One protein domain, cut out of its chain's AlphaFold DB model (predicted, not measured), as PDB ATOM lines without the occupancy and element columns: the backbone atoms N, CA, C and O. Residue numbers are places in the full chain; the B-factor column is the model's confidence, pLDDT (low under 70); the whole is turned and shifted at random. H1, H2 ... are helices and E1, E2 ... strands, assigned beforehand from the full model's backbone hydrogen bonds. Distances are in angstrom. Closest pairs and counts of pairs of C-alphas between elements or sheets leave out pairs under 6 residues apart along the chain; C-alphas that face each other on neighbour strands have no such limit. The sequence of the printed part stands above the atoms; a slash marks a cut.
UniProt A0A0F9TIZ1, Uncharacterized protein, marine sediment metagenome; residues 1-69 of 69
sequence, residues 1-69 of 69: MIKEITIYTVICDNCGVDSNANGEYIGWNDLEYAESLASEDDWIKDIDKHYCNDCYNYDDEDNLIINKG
ATOM      1  N   MET A   1     -33.813  72.229 -23.079       86.62
ATOM      2  CA  MET A   1     -34.305  72.303 -21.687       86.62
ATOM      3  C   MET A   1     -34.322  70.884 -21.159       86.62
ATOM      4  O   MET A   1     -34.803  70.021 -21.876       86.62
ATOM      5  N   ILE A   2     -33.756  70.642 -19.981       95.06
ATOM      6  CA  ILE A   2     -33.755  69.328 -19.327       95.06
ATOM      7  C   ILE A   2     -34.617  69.471 -18.072       95.06
ATOM      8  O   ILE A   2     -34.510  70.489 -17.388       95.06
ATOM      9  N   LYS A   3     -35.499  68.504 -17.819       95.19
ATOM     10  CA  LYS A   3     -36.419  68.504 -16.679       95.19
ATOM     11  C   LYS A   3     -36.441  67.113 -16.054       95.19
ATOM     12  O   LYS A   3     -36.541  66.125 -16.771       95.19
ATOM     13  N   GLU A   4     -36.375  67.071 -14.733       96.38
ATOM     14  CA  GLU A   4     -36.600  65.859 -13.952       96.38
ATOM     15  C   GLU A   4     -38.096  65.509 -13.922       96.38
ATOM     16  O   GLU A   4     -38.949  66.394 -13.786       96.38
ATOM     17  N   ILE A   5     -38.411  64.224 -14.071       95.44
ATOM     18  CA  ILE A   5     -39.774  63.697 -13.998       95.44
ATOM     19  C   ILE A   5     -39.801  62.453 -13.112       95.44
ATOM     20  O   ILE A   5     -38.815  61.724 -13.028       95.44
ATOM     21  N   THR A   6     -40.949  62.206 -12.490       95.81
ATOM     22  CA  THR A   6     -41.252  60.947 -11.808       95.81
ATOM     23  C   THR A   6     -42.033  60.050 -12.760       95.81
ATOM     24  O   THR A   6     -42.913  60.530 -13.475       95.81
ATOM     25  N   ILE A   7     -41.712  58.761 -12.749       96.12
ATOM     26  CA  ILE A   7     -42.431  57.701 -13.456       96.12
ATOM     27  C   ILE A   7     -42.648  56.527 -12.496       96.12
ATOM     28  O   ILE A   7     -41.939  56.410 -11.493       96.12
ATOM     29  N   TYR A   8     -43.612  55.673 -12.810       97.69
ATOM     30  CA  TYR A   8     -43.960  54.460 -12.084       97.69
ATOM     31  C   TYR A   8     -43.558  53.236 -12.900       97.69
ATOM     32  O   TYR A   8     -43.762  53.191 -14.111       97.69
ATOM     33  N   THR A   9     -43.011  52.234 -12.231       97.19
ATOM     34  CA  THR A   9     -42.746  50.913 -12.800       97.19
ATOM     35  C   THR A   9     -43.144  49.863 -11.770       97.19
ATOM     36  O   THR A   9     -43.106  50.141 -10.565       97.19
ATOM     37  N   VAL A  10     -43.556  48.683 -12.229       97.56
ATOM     38  CA  VAL A  10     -43.916  47.572 -11.350       97.56
ATOM     39  C   VAL A  10     -42.663  46.742 -11.100       97.56
ATOM     40  O   VAL A  10     -41.987  46.310 -12.031       97.56
ATOM     41  N   ILE A  11     -42.343  46.534  -9.827       97.81
ATOM     42  CA  ILE A  11     -41.212  45.711  -9.401       97.81
ATOM     43  C   ILE A  11     -41.759  44.426  -8.802       97.81
ATOM     44  O   ILE A  11     -42.687  44.467  -7.997       97.81
ATOM     45  N   CYS A  12     -41.182  43.286  -9.172       97.38
ATOM     46  CA  CYS A  12     -41.585  42.017  -8.587       97.38
ATOM     47  C   CYS A  12     -41.164  41.959  -7.115       97.38
ATOM     48  O   CYS A  12     -39.975  42.028  -6.801       97.38
ATOM     49  N   ASP A  13     -42.121  41.734  -6.218       97.25
ATOM     50  CA  ASP A  13     -41.890  41.622  -4.776       97.25
ATOM     51  C   ASP A  13     -41.084  40.374  -4.370       97.25
ATOM     52  O   ASP A  13     -40.641  40.274  -3.225       97.25
ATOM     53  N   ASN A  14     -40.885  39.416  -5.285       96.12
ATOM     54  CA  ASN A  14     -40.086  38.212  -5.044       96.12
ATOM     55  C   ASN A  14     -38.644  38.352  -5.559       96.12
ATOM     56  O   ASN A  14     -37.699  38.271  -4.778       96.12
ATOM     57  N   CYS A  15     -38.456  38.571  -6.865       96.25
ATOM     58  CA  CYS A  15     -37.122  38.602  -7.479       96.25
ATOM     59  C   CYS A  15     -36.558  40.012  -7.707       96.25
ATOM     60  O   CYS A  15     -35.388  40.145  -8.063       96.25
ATOM     61  N   GLY A  16     -37.362  41.065  -7.523       96.31
ATOM     62  CA  GLY A  16     -36.952  42.451  -7.750       96.31
ATOM     63  C   GLY A  16     -36.801  42.845  -9.220       96.31
ATOM     64  O   GLY A  16     -36.290  43.929  -9.492       96.31
ATOM     65  N   VAL A  17     -37.206  41.989 -10.171       96.50
ATOM     66  CA  VAL A  17     -37.183  42.346 -11.596       96.50
ATOM     67  C   VAL A  17     -38.152  43.496 -11.859       96.50
ATOM     68  O   VAL A  17     -39.221  43.565 -11.254       96.50
ATOM     69  N   ASP A  18     -37.758  44.399 -12.748       97.12
ATOM     70  CA  ASP A  18     -38.604  45.475 -13.259       97.12
ATOM     71  C   ASP A  18     -39.470  44.935 -14.405       97.12
ATOM     72  O   ASP A  18     -38.950  44.245 -15.289       97.12
ATOM     73  N   SER A  19     -40.769  45.248 -14.419       96.25
ATOM     74  CA  SER A  19     -41.695  44.813 -15.476       96.25
ATOM     75  C   SER A  19     -41.305  45.299 -16.868       96.25
ATOM     76  O   SER A  19     -41.686  44.698 -17.864       96.25
ATOM     77  N   ASN A  20     -40.480  46.341 -16.947       94.88
ATOM     78  CA  ASN A  20     -39.965  46.906 -18.181       94.88
ATOM     79  C   ASN A  20     -38.490  46.540 -18.450       94.88
ATOM     80  O   ASN A  20     -37.909  47.059 -19.401       94.88
ATOM     81  N   ALA A  21     -37.862  45.648 -17.668       91.94
ATOM     82  CA  ALA A  21     -36.424  45.338 -17.773       91.94
ATOM     83  C   ALA A  21     -35.964  44.904 -19.180       91.94
ATOM     84  O   ALA A  21     -34.810  45.127 -19.548       91.94
ATOM     85  N   ASN A  22     -36.865  44.298 -19.962       86.44
ATOM     86  CA  ASN A  22     -36.619  43.848 -21.336       86.44
ATOM     87  C   ASN A  22     -37.377  44.677 -22.396       86.44
ATOM     88  O   ASN A  22     -37.401  44.293 -23.565       86.44
ATOM     89  N   GLY A  23     -38.028  45.772 -21.996       86.31
ATOM     90  CA  GLY A  23     -38.853  46.613 -22.859       86.31
ATOM     91  C   GLY A  23     -38.114  47.823 -23.436       86.31
ATOM     92  O   GLY A  23     -36.952  48.090 -23.136       86.31
ATOM     93  N   GLU A  24     -38.817  48.588 -24.270       92.00
ATOM     94  CA  GLU A  24     -38.328  49.870 -24.809       92.00
ATOM     95  C   GLU A  24     -38.595  51.056 -23.863       92.00
ATOM     96  O   GLU A  24     -38.066  52.153 -24.057       92.00
ATOM     97  N   TYR A  25     -39.422  50.838 -22.840       92.50
ATOM     98  CA  TYR A  25     -39.850  51.840 -21.870       92.50
ATOM     99  C   TYR A  25     -39.188  51.587 -20.513       92.50
ATOM    100  O   TYR A  25     -38.701  50.498 -20.243       92.50
ATOM    101  N   ILE A  26     -39.157  52.605 -19.653       93.19
ATOM    102  CA  ILE A  26     -38.610  52.511 -18.283       93.19
ATOM    103  C   ILE A  26     -39.692  52.692 -17.206       93.19
ATOM    104  O   ILE A  26     -39.380  52.783 -16.023       93.19
ATOM    105  N   GLY A  27     -40.956  52.825 -17.620       95.75
ATOM    106  CA  GLY A  27     -42.097  53.101 -16.753       95.75
ATOM    107  C   GLY A  27     -43.087  54.095 -17.363       95.75
ATOM    108  O   GLY A  27     -42.915  54.580 -18.483       95.75
ATOM    109  N   TRP A  28     -44.117  54.419 -16.586       95.94
ATOM    110  CA  TRP A  28     -45.306  55.154 -17.014       95.94
ATOM    111  C   TRP A  28     -45.579  56.352 -16.107       95.94
ATOM    112  O   TRP A  28     -45.193  56.386 -14.944       95.94
ATOM    113  N   ASN A  29     -46.246  57.379 -16.623       96.06
ATOM    114  CA  ASN A  29     -46.538  58.595 -15.855       96.06
ATOM    115  C   ASN A  29     -47.746  58.459 -14.908       96.06
ATOM    116  O   ASN A  29     -48.102  59.435 -14.248       96.06
ATOM    117  N   ASP A  30     -48.394  57.298 -14.890       97.25
ATOM    118  CA  ASP A  30     -49.606  57.008 -14.136       97.25
ATOM    119  C   ASP A  30     -49.481  55.635 -13.466       97.25
ATOM    120  O   ASP A  30     -48.965  54.694 -14.070       97.25
ATOM    121  N   LEU A  31     -49.897  55.553 -12.199       96.00
ATOM    122  CA  LEU A  31     -49.750  54.345 -11.389       96.00
ATOM    123  C   LEU A  31     -50.694  53.244 -11.869       96.00
ATOM    124  O   LEU A  31     -50.251  52.117 -12.067       96.00
ATOM    125  N   GLU A  32     -51.971  53.570 -12.084       96.38
ATOM    126  CA  GLU A  32     -52.980  52.593 -12.505       96.38
ATOM    127  C   GLU A  32     -52.647  52.045 -13.896       96.38
ATOM    128  O   GLU A  32     -52.785  50.849 -14.138       96.38
ATOM    129  N   TYR A  33     -52.125  52.895 -14.784       96.06
ATOM    130  CA  TYR A  33     -51.672  52.470 -16.104       96.06
ATOM    131  C   TYR A  33     -50.438  51.553 -16.053       96.06
ATOM    132  O   TYR A  33     -50.338  50.605 -16.832       96.06
ATOM    133  N   ALA A  34     -49.505  51.790 -15.123       96.50
ATOM    134  CA  ALA A  34     -48.375  50.886 -14.918       96.50
ATOM    135  C   ALA A  34     -48.835  49.504 -14.426       96.50
ATOM    136  O   ALA A  34     -48.359  48.487 -14.931       96.50
ATOM    137  N   GLU A  35     -49.786  49.464 -13.486       96.69
ATOM    138  CA  GLU A  35     -50.378  48.215 -12.995       96.69
ATOM    139  C   GLU A  35     -51.184  47.490 -14.088       96.69
ATOM    140  O   GLU A  35     -51.104  46.264 -14.195       96.69
ATOM    141  N   SER A  36     -51.927  48.223 -14.930       96.00
ATOM    142  CA  SER A  36     -52.726  47.617 -16.001       96.00
ATOM    143  C   SER A  36     -51.851  46.958 -17.059       96.00
ATOM    144  O   SER A  36     -52.130  45.832 -17.449       96.00
ATOM    145  N   LEU A  37     -50.769  47.621 -17.481       95.19
ATOM    146  CA  LEU A  37     -49.850  47.060 -18.473       95.19
ATOM    147  C   LEU A  37     -49.079  45.857 -17.930       95.19
ATOM    148  O   LEU A  37     -48.972  44.855 -18.623       95.19
ATOM    149  N   ALA A  38     -48.621  45.904 -16.674       95.50
ATOM    150  CA  ALA A  38     -48.024  44.725 -16.049       95.50
ATOM    151  C   ALA A  38     -49.011  43.543 -16.044       95.50
ATOM    152  O   ALA A  38     -48.633  42.424 -16.377       95.50
ATOM    153  N   SER A  39     -50.289  43.797 -15.737       95.00
ATOM    154  CA  SER A  39     -51.334  42.764 -15.770       95.00
ATOM    155  C   SER A  39     -51.609  42.224 -17.180       95.00
ATOM    156  O   SER A  39     -51.944  41.052 -17.325       95.00
ATOM    157  N   GLU A  40     -51.481  43.056 -18.221       95.06
ATOM    158  CA  GLU A  40     -51.565  42.626 -19.628       95.06
ATOM    159  C   GLU A  40     -50.366  41.752 -20.045       95.06
ATOM    160  O   GLU A  40     -50.523  40.887 -20.905       95.06
ATOM    161  N   ASP A  41     -49.212  41.929 -19.395       93.38
ATOM    162  CA  ASP A  41     -47.965  41.181 -19.611       93.38
ATOM    163  C   ASP A  41     -47.823  39.949 -18.686       93.38
ATOM    164  O   ASP A  41     -46.711  39.537 -18.344       93.38
ATOM    165  N   ASP A  42     -48.939  39.354 -18.254       95.25
ATOM    166  CA  ASP A  42     -48.981  38.180 -17.367       95.25
ATOM    167  C   ASP A  42     -48.296  38.398 -15.999       95.25
ATOM    168  O   ASP A  42     -47.795  37.460 -15.374       95.25
ATOM    169  N   TRP A  43     -48.261  39.631 -15.488       96.62
ATOM    170  CA  TRP A  43     -47.979  39.853 -14.069       96.62
ATOM    171  C   TRP A  43     -49.266  39.743 -13.269       96.62
ATOM    172  O   TRP A  43     -50.345  40.119 -13.721       96.62
ATOM    173  N   ILE A  44     -49.149  39.284 -12.029       96.62
ATOM    174  CA  ILE A  44     -50.284  39.251 -11.108       96.62
ATOM    175  C   ILE A  44     -50.093  40.244  -9.976       96.62
ATOM    176  O   ILE A  44     -48.972  40.509  -9.530       96.62
ATOM    177  N   LYS A  45     -51.224  40.723  -9.467       95.81
ATOM    178  CA  LYS A  45     -51.316  41.448  -8.207       95.81
ATOM    179  C   LYS A  45     -52.067  40.586  -7.197       95.81
ATOM    180  O   LYS A  45     -53.243  40.287  -7.395       95.81
ATOM    181  N   ASP A  46     -51.391  40.199  -6.123       93.94
ATOM    182  CA  ASP A  46     -52.009  39.552  -4.965       93.94
ATOM    183  C   ASP A  46     -52.003  40.535  -3.796       93.94
ATOM    184  O   ASP A  46     -50.955  40.867  -3.230       93.94
ATOM    185  N   ILE A  47     -53.195  41.036  -3.468       89.19
ATOM    186  CA  ILE A  47     -53.416  42.123  -2.511       89.19
ATOM    187  C   ILE A  47     -52.680  43.396  -2.972       89.19
ATOM    188  O   ILE A  47     -53.179  44.111  -3.838       89.19
ATOM    189  N   ASP A  48     -51.483  43.643  -2.435       91.25
ATOM    190  CA  ASP A  48     -50.649  44.826  -2.686       91.25
ATOM    191  C   ASP A  48     -49.243  44.445  -3.180       91.25
ATOM    192  O   ASP A  48     -48.335  45.276  -3.182       91.25
ATOM    193  N   LYS A  49     -49.045  43.180  -3.566       96.00
ATOM    194  CA  LYS A  49     -47.772  42.671  -4.076       96.00
ATOM    195  C   LYS A  49     -47.887  42.262  -5.531       96.00
ATOM    196  O   LYS A  49     -48.894  41.683  -5.932       96.00
ATOM    197  N   HIS A  50     -46.829  42.516  -6.284       97.56
ATOM    198  CA  HIS A  50     -46.729  42.221  -7.702       97.56
ATOM    199  C   HIS A  50     -45.723  41.102  -7.956       97.56
ATOM    200  O   HIS A  50     -44.617  41.090  -7.407       97.56
ATOM    201  N   TYR A  51     -46.083  40.165  -8.829       97.38
ATOM    202  CA  TYR A  51     -45.226  39.035  -9.170       97.38
ATOM    203  C   TYR A  51     -45.125  38.870 -10.681       97.38
ATOM    204  O   TYR A  51     -46.146  38.833 -11.367       97.38
ATOM    205  N   CYS A  52     -43.893  38.749 -11.185       96.44
ATOM    206  CA  CYS A  52     -43.666  38.375 -12.574       96.44
ATOM    207  C   CYS A  52     -44.063  36.914 -12.805       96.44
ATOM    208  O   CYS A  52     -44.016  36.099 -11.880       96.44
ATOM    209  N   ASN A  53     -44.368  36.583 -14.054       94.75
ATOM    210  CA  ASN A  53     -44.712  35.247 -14.545       94.75
ATOM    211  C   ASN A  53     -43.719  34.134 -14.134       94.75
ATOM    212  O   ASN A  53     -44.101  32.971 -14.046       94.75
ATOM    213  N   ASP A  54     -42.455  34.466 -13.853       95.25
ATOM    214  CA  ASP A  54     -41.447  33.497 -13.395       95.25
ATOM    215  C   ASP A  54     -41.517  33.222 -11.879       95.25
ATOM    216  O   ASP A  54     -40.990  32.225 -11.378       95.25
ATOM    217  N   CYS A  55     -42.142  34.118 -11.114       96.69
ATOM    218  CA  CYS A  55     -42.196  34.075  -9.654       96.69
ATOM    219  C   CYS A  55     -43.510  33.538  -9.097       96.69
ATOM    220  O   CYS A  55     -43.623  33.413  -7.876       96.69
ATOM    221  N   TYR A  56     -44.479  33.208  -9.945       95.81
ATOM    222  CA  TYR A  56     -45.711  32.576  -9.509       95.81
ATOM    223  C   TYR A  56     -46.145  31.452 -10.447       95.81
ATOM    224  O   TYR A  56     -45.709  31.353 -11.590       95.81
ATOM    225  N   ASN A  57     -47.021  30.597  -9.942       96.06
ATOM    226  CA  ASN A  57     -47.748  29.592 -10.701       96.06
ATOM    227  C   ASN A  57     -49.069  29.273  -9.987       96.06
ATOM    228  O   ASN A  57     -49.304  29.723  -8.866       96.06
ATOM    229  N   TYR A  58     -49.918  28.478 -10.630       94.94
ATOM    230  CA  TYR A  58     -51.131  27.932 -10.023       94.94
ATOM    231  C   TYR A  58     -50.980  26.417  -9.847       94.94
ATOM    232  O   TYR A  58     -50.319  25.769 -10.666       94.94
ATOM    233  N   ASP A  59     -51.518  25.866  -8.757       95.38
ATOM    234  CA  ASP A  59     -51.630  24.414  -8.578       95.38
ATOM    235  C   ASP A  59     -52.853  23.831  -9.307       95.38
ATOM    236  O   ASP A  59     -53.584  24.538  -9.998       95.38
ATOM    237  N   ASP A  60     -53.073  22.522  -9.158       96.75
ATOM    238  CA  ASP A  60     -54.187  21.807  -9.796       96.75
ATOM    239  C   ASP A  60     -55.580  22.252  -9.291       96.75
ATOM    240  O   ASP A  60     -56.595  21.873  -9.875       96.75
ATOM    241  N   GLU A  61     -55.647  23.027  -8.203       97.44
ATOM    242  CA  GLU A  61     -56.873  23.572  -7.609       97.44
ATOM    243  C   GLU A  61     -57.005  25.093  -7.838       97.44
ATOM    244  O   GLU A  61     -57.811  25.748  -7.175       97.44
ATOM    245  N   ASP A  62     -56.232  25.658  -8.776       93.50
ATOM    246  CA  ASP A  62     -56.158  27.093  -9.081       93.50
ATOM    247  C   ASP A  62     -55.701  27.968  -7.891       93.50
ATOM    248  O   ASP A  62     -55.926  29.184  -7.871       93.50
ATOM    249  N   ASN A  63     -55.014  27.396  -6.893       95.12
ATOM    250  CA  ASN A  63     -54.418  28.192  -5.824       95.12
ATOM    251  C   ASN A  63     -53.128  28.852  -6.311       95.12
ATOM    252  O   ASN A  63     -52.254  28.209  -6.896       95.12
ATOM    253  N   LEU A  64     -52.981  30.139  -5.995       94.62
ATOM    254  CA  LEU A  64     -51.765  30.889  -6.274       94.62
ATOM    255  C   LEU A  64     -50.596  30.398  -5.407       94.62
ATOM    256  O   LEU A  64     -50.660  30.421  -4.176       94.62
ATOM    257  N   ILE A  65     -49.491  30.035  -6.054       95.81
ATOM    258  CA  ILE A  65     -48.216  29.691  -5.428       95.81
ATOM    259  C   ILE A  65     -47.172  30.725  -5.846       95.81
ATOM    260  O   ILE A  65     -46.964  30.969  -7.030       95.81
ATOM    261  N   ILE A  66     -46.478  31.305  -4.864       95.12
ATOM    262  CA  ILE A  66     -45.301  32.148  -5.107       95.12
ATOM    263  C   ILE A  66     -44.053  31.271  -5.024       95.12
ATOM    264  O   ILE A  66     -43.786  30.643  -3.991       95.12
ATOM    265  N   ASN A  67     -43.287  31.227  -6.113       90.62
ATOM    266  CA  ASN A  67     -42.061  30.446  -6.214       90.62
ATOM    267  C   ASN A  67     -41.050  30.931  -5.172       90.62
ATOM    268  O   ASN A  67     -40.752  32.123  -5.079       90.62
ATOM    269  N   LYS A  68     -40.483  30.007  -4.389       74.50
ATOM    270  CA  LYS A  68     -39.351  30.342  -3.520       74.50
ATOM    271  C   LYS A  68     -38.130  30.604  -4.401       74.50
ATOM    272  O   LYS A  68     -37.726  29.702  -5.133       74.50
ATOM    273  N   GLY A  69     -37.599  31.825  -4.327       58.91
ATOM    274  CA  GLY A  69     -36.300  32.182  -4.906       58.91
ATOM    275  C   GLY A  69     -35.139  31.420  -4.278       58.91
ATOM    276  O   GLY A  69     -35.277  30.963  -3.117       58.91
TER     277      GLY A  69
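Overview. This is residues 1 to 69 of the 69 residues of an uncharacterized protein of marine sediment metagenome (UniProt A0A0F9TIZ1). With little regular structure, this is a long, narrow model in which an unnamed stretch, residues 1 to 30, leads into one helix, H1, followed by two small hairpins, E1 with E2 and then E3 with E4, the second at the end far from Met 1. The 69 printed residues include 22 in named elements, ordered H1, E1, E2, E3, E4, with two antiparallel two-stranded sheets; the class is mixed. It is loose, with a radius of gyration of the C-alphas of 13.8 A and spans of 55 by 22 by 19 A.

Arrangement. In H1, residues 31 to 40, every O i to N i+4 pair is within hydrogen-bond range. E1, residues 44 to 46, and E2, residues 49 to 51, form an antiparallel hairpin, with N 44 and O 51 3.1 A apart. H1 and E2 are near each other, with 5 pairs of C-alphas within 10 A. E3, residues 56 to 58, and E4, residues 64 to 66, form another, with N 57 and O 65 2.9 A apart. H1 is apart from E3 and E4.

Along the chain. H1 spans 14.4 A from C-alpha 31 at (-49.750, 54.345, -11.389). E1, E2, E3 and E4 span 6.4 A, 6.8 A, 7.2 A and 6.7 A, and E4 ends at C-alpha 66 (-45.301, 32.148, -5.107).

Size, cuts and confidence. The C-alphas of Met 1 and Asp 60, the two farthest apart, are separated by 55.6 A. The printed part has no cut, and residue 69 has pLDDT under 70.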